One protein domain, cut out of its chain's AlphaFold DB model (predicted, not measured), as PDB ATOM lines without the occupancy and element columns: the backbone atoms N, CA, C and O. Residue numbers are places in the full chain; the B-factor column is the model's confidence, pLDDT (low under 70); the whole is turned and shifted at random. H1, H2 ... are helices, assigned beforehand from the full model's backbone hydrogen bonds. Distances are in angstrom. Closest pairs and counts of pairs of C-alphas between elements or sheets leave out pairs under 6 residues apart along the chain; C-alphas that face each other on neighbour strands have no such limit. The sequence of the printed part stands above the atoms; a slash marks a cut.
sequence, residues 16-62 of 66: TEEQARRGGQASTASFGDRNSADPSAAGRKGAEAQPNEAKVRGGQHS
ATOM      1  N   THR A  16      28.744 -10.913 -15.042       88.81
ATOM      2  CA  THR A  16      28.137 -12.087 -14.384       88.81
ATOM      3  C   THR A  16      28.907 -12.490 -13.125       88.81
ATOM      4  O   THR A  16      28.295 -12.739 -12.086       88.81
ATOM      5  N   GLU A  17      30.239 -12.534 -13.187       88.50
ATOM      6  CA  GLU A  17      31.075 -12.921 -12.043       88.50
ATOM      7  C   GLU A  17      30.928 -11.945 -10.875       88.50
ATOM      8  O   GLU A  17      30.791 -12.350  -9.718       88.50
ATOM      9  N   GLU A  18      30.901 -10.646 -11.173       89.56
ATOM     10  CA  GLU A  18      30.736  -9.620 -10.155       89.56
ATOM     11  C   GLU A  18      29.343  -9.677  -9.521       89.56
ATOM     12  O   GLU A  18      29.223  -9.587  -8.296       89.56
ATOM     13  N   GLN A  19      28.296  -9.874 -10.325       89.00
ATOM     14  CA  GLN A  19      26.932 -10.049  -9.830       89.00
ATOM     15  C   GLN A  19      26.807 -11.290  -8.941       89.00
ATOM     16  O   GLN A  19      26.247 -11.199  -7.846       89.00
ATOM     17  N   ALA A  20      27.367 -12.426  -9.369       88.44
ATOM     18  CA  ALA A  20      27.371 -13.661  -8.591       88.44
ATOM     19  C   ALA A  20      28.092 -13.471  -7.250       88.44
ATOM     20  O   ALA A  20      27.564 -13.841  -6.199       88.44
ATOM     21  N   ARG A  21      29.263 -12.820  -7.267       88.19
ATOM     22  CA  ARG A  21      30.032 -12.511  -6.057       88.19
ATOM     23  C   ARG A  21      29.258 -11.598  -5.111       88.19
ATOM     24  O   ARG A  21      29.169 -11.906  -3.927       88.19
ATOM     25  N   ARG A  22      28.686 -10.497  -5.611       89.31
ATOM     26  CA  ARG A  22      27.897  -9.558  -4.795       89.31
ATOM     27  C   ARG A  22      26.675 -10.244  -4.181       89.31
ATOM     28  O   ARG A  22      26.418 -10.054  -3.000       89.31
ATOM     29  N   GLY A  23      25.963 -11.072  -4.950       86.31
ATOM     30  CA  GLY A  23      24.837 -11.865  -4.445       86.31
ATOM     31  C   GLY A  23      25.254 -12.860  -3.358       86.31
ATOM     32  O   GLY A  23      24.587 -12.965  -2.329       86.31
ATOM     33  N   GLY A  24      26.396 -13.528  -3.538       84.81
ATOM     34  CA  GLY A  24      26.983 -14.401  -2.519       84.81
ATOM     35  C   GLY A  24      27.380 -13.650  -1.244       84.81
ATOM     36  O   GLY A  24      27.031 -14.081  -0.155       84.81
ATOM     37  N   GLN A  25      28.039 -12.494  -1.362       85.00
ATOM     38  CA  GLN A  25      28.439 -11.660  -0.217       85.00
ATOM     39  C   GLN A  25      27.251 -11.030   0.521       85.00
ATOM     40  O   GLN A  25      27.312 -10.839   1.730       85.00
ATOM     41  N   ALA A  26      26.182 -10.687  -0.202       83.75
ATOM     42  CA  ALA A  26      24.945 -10.179   0.387       83.75
ATOM     43  C   ALA A  26      24.144 -11.273   1.111       83.75
ATOM     44  O   ALA A  26      23.253 -10.963   1.903       83.75
ATOM     45  N   SER A  27      24.443 -12.546   0.842       78.38
ATOM     46  CA  SER A  27      23.803 -13.663   1.525       78.38
ATOM     47  C   SER A  27      24.373 -13.785   2.938       78.38
ATOM     48  O   SER A  27      25.581 -13.840   3.141       78.38
ATOM     49  N   THR A  28      23.498 -13.844   3.939       78.12
ATOM     50  CA  THR A  28      23.882 -13.951   5.361       78.12
ATOM     51  C   THR A  28      24.321 -15.360   5.773       78.12
ATOM     52  O   THR A  28      24.632 -15.602   6.943       78.12
ATOM     53  N   ALA A  29      24.315 -16.298   4.825       71.94
ATOM     54  CA  ALA A  29      24.607 -17.705   5.024       71.94
ATOM     55  C   ALA A  29      25.275 -18.302   3.782       71.94
ATOM     56  O   ALA A  29      24.863 -18.009   2.658       71.94
ATOM     57  N   SER A  30      26.242 -19.195   3.990       77.31
ATOM     58  CA  SER A  30      26.728 -20.117   2.959       77.31
ATOM     59  C   SER A  30      26.026 -21.461   3.107       77.31
ATOM     60  O   SER A  30      25.586 -21.813   4.205       77.31
ATOM     61  N   PHE A  31      25.925 -22.234   2.023       72.38
ATOM     62  CA  PHE A  31      25.359 -23.587   2.064       72.38
ATOM     63  C   PHE A  31      26.020 -24.434   3.164       72.38
ATOM     64  O   PHE A  31      27.234 -24.610   3.167       72.38
ATOM     65  N   GLY A  32      25.210 -24.957   4.090       71.19
ATOM     66  CA  GLY A  32      25.677 -25.776   5.216       71.19
ATOM     67  C   GLY A  32      26.032 -25.006   6.496       71.19
ATOM     68  O   GLY A  32      26.249 -25.638   7.528       71.19
ATOM     69  N   ASP A  33      26.037 -23.671   6.473       78.75
ATOM     70  CA  ASP A  33      26.174 -22.863   7.690       78.75
ATOM     71  C   ASP A  33      24.927 -22.951   8.582       78.75
ATOM     72  O   ASP A  33      23.827 -23.266   8.134       78.75
ATOM     73  N   ARG A  34      25.053 -22.571   9.857       76.31
ATOM     74  CA  ARG A  34      23.912 -22.529  10.799       76.31
ATOM     75  C   ARG A  34      22.766 -21.612  10.349       76.31
ATOM     76  O   ARG A  34      21.629 -21.845  10.738       76.31
ATOM     77  N   ASN A  35      23.071 -20.582   9.556       73.50
ATOM     78  CA  ASN A  35      22.082 -19.664   8.983       73.50
ATOM     79  C   ASN A  35      21.554 -20.130   7.616       73.50
ATOM     80  O   ASN A  35      20.707 -19.456   7.032       73.50
ATOM     81  N   SER A  36      22.056 -21.248   7.079       76.81
ATOM     82  CA  SER A  36      21.506 -21.830   5.859       76.81
ATOM     83  C   SER A  36      20.146 -22.452   6.125       76.81
ATOM     84  O   SER A  36      19.869 -22.963   7.210       76.81
ATOM     85  N   ALA A  37      19.296 -22.447   5.101       77.12
ATOM     86  CA  ALA A  37      18.057 -23.204   5.143       77.12
ATOM     87  C   ALA A  37      18.366 -24.696   5.344       77.12
ATOM     88  O   ALA A  37      19.176 -25.260   4.607       77.12
ATOM     89  N   ASP A  38      17.698 -25.336   6.306       83.88
ATOM     90  CA  ASP A  38      17.725 -26.793   6.443       83.88
ATOM     91  C   ASP A  38      17.113 -27.415   5.174       83.88
ATOM     92  O   ASP A  38      15.919 -27.205   4.912       83.88
ATOM     93  N   PRO A  39      17.886 -28.184   4.383       78.94
ATOM     94  CA  PRO A  39      17.397 -28.795   3.152       78.94
ATOM     95  C   PRO A  39      16.170 -29.683   3.374       78.94
ATOM     96  O   PRO A  39      15.281 -29.730   2.524       78.94
ATOM     97  N   SER A  40      16.082 -30.354   4.526       83.75
ATOM     98  CA  SER A  40      14.963 -31.240   4.863       83.75
ATOM     99  C   SER A  40      13.687 -30.442   5.116       83.75
ATOM    100  O   SER A  40      12.617 -30.781   4.601       83.75
ATOM    101  N   ALA A  41      13.793 -29.354   5.881       83.56
ATOM    102  CA  ALA A  41      12.677 -28.452   6.142       83.56
ATOM    103  C   ALA A  41      12.229 -27.720   4.865       83.56
ATOM    104  O   ALA A  41      11.031 -27.636   4.585       83.56
ATOM    105  N   ALA A  42      13.182 -27.246   4.056       83.50
ATOM    106  CA  ALA A  42      12.911 -26.607   2.770       83.50
ATOM    107  C   ALA A  42      12.229 -27.572   1.787       83.50
ATOM    108  O   ALA A  42      11.240 -27.204   1.152       83.50
ATOM    109  N   GLY A  43      12.699 -28.822   1.716       82.00
ATOM    110  CA  GLY A  43      12.094 -29.872   0.898       82.00
ATOM    111  C   GLY A  43      10.658 -30.186   1.319       82.00
ATOM    112  O   GLY A  43       9.767 -30.239   0.469       82.00
ATOM    113  N   ARG A  44      10.402 -30.312   2.629       84.38
ATOM    114  CA  ARG A  44       9.048 -30.525   3.165       84.38
ATOM    115  C   ARG A  44       8.109 -29.377   2.799       84.38
ATOM    116  O   ARG A  44       7.054 -29.620   2.221       84.38
ATOM    117  N   LYS A  45       8.524 -28.133   3.055       85.25
ATOM    118  CA  LYS A  45       7.738 -26.936   2.725       85.25
ATOM    119  C   LYS A  45       7.468 -26.826   1.223       85.25
ATOM    120  O   LYS A  45       6.369 -26.460   0.819       85.25
ATOM    121  N   GLY A  46       8.449 -27.173   0.390       82.25
ATOM    122  CA  GLY A  46       8.278 -27.250  -1.059       82.25
ATOM    123  C   GLY A  46       7.208 -28.267  -1.462       82.25
ATOM    124  O   GLY A  46       6.329 -27.946  -2.254       82.25
ATOM    125  N   ALA A  47       7.233 -29.466  -0.877       82.44
ATOM    126  CA  ALA A  47       6.259 -30.523  -1.151       82.44
ATOM    127  C   ALA A  47       4.833 -30.209  -0.656       82.44
ATOM    128  O   ALA A  47       3.864 -30.710  -1.235       82.44
ATOM    129  N   GLU A  48       4.708 -29.411   0.407       82.81
ATOM    130  CA  GLU A  48       3.437 -28.886   0.929       82.81
ATOM    131  C   GLU A  48       2.877 -27.759   0.051       82.81
ATOM    132  O   GLU A  48       1.673 -27.698  -0.175       82.81
ATOM    133  N   ALA A  49       3.743 -26.887  -0.477       83.31
ATOM    134  CA  ALA A  49       3.351 -25.766  -1.332       83.31
ATOM    135  C   ALA A  49       2.976 -26.184  -2.766       83.31
ATOM    136  O   ALA A  49       2.377 -25.401  -3.505       83.31
ATOM    137  N   GLN A  50       3.347 -27.395  -3.189       80.31
ATOM    138  CA  GLN A  50       3.045 -27.890  -4.528       80.31
ATOM    139  C   GLN A  50       1.567 -28.304  -4.645       80.31
ATOM    140  O   GLN A  50       1.099 -29.118  -3.843       80.31
ATOM    141  N   PRO A  51       0.832 -27.837  -5.674       82.00
ATOM    142  CA  PRO A  51      -0.523 -28.308  -5.923       82.00
ATOM    143  C   PRO A  51      -0.508 -29.803  -6.262       82.00
ATOM    144  O   PRO A  51       0.400 -30.292  -6.941       82.00
ATOM    145  N   ASN A  52      -1.530 -30.535  -5.813       74.06
ATOM    146  CA  ASN A  52      -1.613 -31.990  -5.988       74.06
ATOM    147  C   ASN A  52      -1.434 -32.428  -7.452       74.06
ATOM    148  O   ASN A  52      -0.731 -33.400  -7.713       74.06
ATOM    149  N   GLU A  53      -1.984 -31.680  -8.411       70.12
ATOM    150  CA  GLU A  53      -1.818 -31.960  -9.844       70.12
ATOM    151  C   GLU A  53      -0.356 -31.889 -10.311       70.12
ATOM    152  O   GLU A  53       0.080 -32.717 -11.114       70.12
ATOM    153  N   ALA A  54       0.432 -30.944  -9.786       75.94
ATOM    154  CA  ALA A  54       1.853 -30.830 -10.111       75.94
ATOM    155  C   ALA A  54       2.664 -31.991  -9.517       75.94
ATOM    156  O   ALA A  54       3.548 -32.522 -10.190       75.94
ATOM    157  N   LYS A  55       2.315 -32.447  -8.305       73.81
ATOM    158  CA  LYS A  55       2.933 -33.624  -7.667       73.81
ATOM    159  C   LYS A  55       2.658 -34.902  -8.458       73.81
ATOM    160  O   LYS A  55       3.569 -35.697  -8.667       73.81
ATOM    161  N   VAL A  56       1.423 -35.074  -8.936       74.88
ATOM    162  CA  VAL A  56       1.034 -36.212  -9.782       74.88
ATOM    163  C   VAL A  56       1.804 -36.188 -11.104       74.88
ATOM    164  O   VAL A  56       2.413 -37.193 -11.464       74.88
ATOM    165  N   ARG A  57       1.854 -35.042 -11.795       73.81
ATOM    166  CA  ARG A  57       2.587 -34.907 -13.066       73.81
ATOM    167  C   ARG A  57       4.095 -35.120 -12.905       73.81
ATOM    168  O   ARG A  57       4.702 -35.814 -13.710       73.81
ATOM    169  N   GLY A  58       4.703 -34.560 -11.860       73.25
ATOM    170  CA  GLY A  58       6.121 -34.783 -11.556       73.25
ATOM    171  C   GLY A  58       6.421 -36.250 -11.234       73.25
ATOM    172  O   GLY A  58       7.403 -36.804 -11.726       73.25
ATOM    173  N   GLY A  59       5.523 -36.896 -10.482       71.31
ATOM    174  CA  GLY A  59       5.597 -38.313 -10.147       71.31
ATOM    175  C   GLY A  59       5.558 -39.218 -11.373       71.31
ATOM    176  O   GLY A  59       6.336 -40.160 -11.439       71.31
ATOM    177  N   GLN A  60       4.740 -38.921 -12.386       72.50
ATOM    178  CA  GLN A  60       4.633 -39.736 -13.609       72.50
ATOM    179  C   GLN A  60       5.985 -39.996 -14.303       72.50
ATOM    180  O   GLN A  60       6.166 -41.051 -14.907       72.50
ATOM    181  N   HIS A  61       6.962 -39.095 -14.163       65.94
ATOM    182  CA  HIS A  61       8.304 -39.249 -14.739       65.94
ATOM    183  C   HIS A  61       9.312 -39.954 -13.818       65.94
ATOM    184  O   HIS A  61      10.375 -40.369 -14.271       65.94
ATOM    185  N   SER A  62       8.997 -40.128 -12.532       63.38
ATOM    186  CA  SER A  62       9.908 -40.710 -11.533       63.38
ATOM    187  C   SER A  62       9.991 -42.244 -11.580       63.38
ATOM    188  O   SER A  62      10.820 -42.830 -10.894       63.38
TER     189      SER A  62
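What this domain is: This is residues 16 to 62 of the 66 residues of an uncharacterized protein of Nocardia gamkensis (UniProt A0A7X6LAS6). Three short helices are strung one after another along an open, arching chain with no packed core: H1 lies at one end, a long looped stretch of residues 27 to 38 leads from it to H2, and H3 turns off at an angle just beyond the end of H2. No helix touches another, and H1, residues 16 to 26, sticks out free at its end of the longest axis. The printed part has 47 residues with three named helices, in the order H1, H2, H3, and no named strand; the class is all helix. The whole is extended, with a radius of gyration of the C-alphas of 15.7 A, and the C-alphas span 39 by 27 by 17 A along their three main axes.

Where its parts are: The printed part begins with H1, residues 16 to 26, which starts at C-alpha 16 at (28.137, -12.087, -14.384) and measures 15.2 A from first to last C-alpha. Residues 27 to 38 follow with no named element, and their C-alphas lie 8 to 16 A from the mean of all C-alphas. H2 is residues 39 to 49, beginning at C-alpha 39 at (17.397, -28.795, 3.152), and is 15.1 A long from first to last C-alpha. After Gln 50 and Pro 51 comes H3, residues 52 to 60, 12.5 A from first to last C-alpha, with C-alpha 60 at (4.633, -39.736, -13.609).

How they stand to each other: H1 and H2 are apart, with no C-alpha of the one within 8 A of the other. H1 and H3 are also apart. H2 and H3 are close but not clearly touching: their closest C-alphas, those of Ala 47 and Lys 55, are 7.9 A apart. The lines of H2 and H3 stand at a steep tilt of 62 degrees. They run opposite ways, and their centres are 15.5 A apart. In H1, H2 and H3 every O i to N i+4 pair is within hydrogen-bond range.

The domain as a whole: The two C-alphas farthest apart, those of Glu 18 and Gln 60, are 40.0 A from each other, and the C-alphas of Thr 16 and Ser 62, the first and last printed, are 34.1 A apart. The printed part has no cut. The link from H1 to H2, 12 residues, is long, and the link from H2 to H3, 2 residues, is tight. Residues 16 to 26, 40 to 46, 48 to 54 and 56 to 62 stand free. The mean pLDDT of the printed part is 79.6, and residues 61 to 62 are under 70.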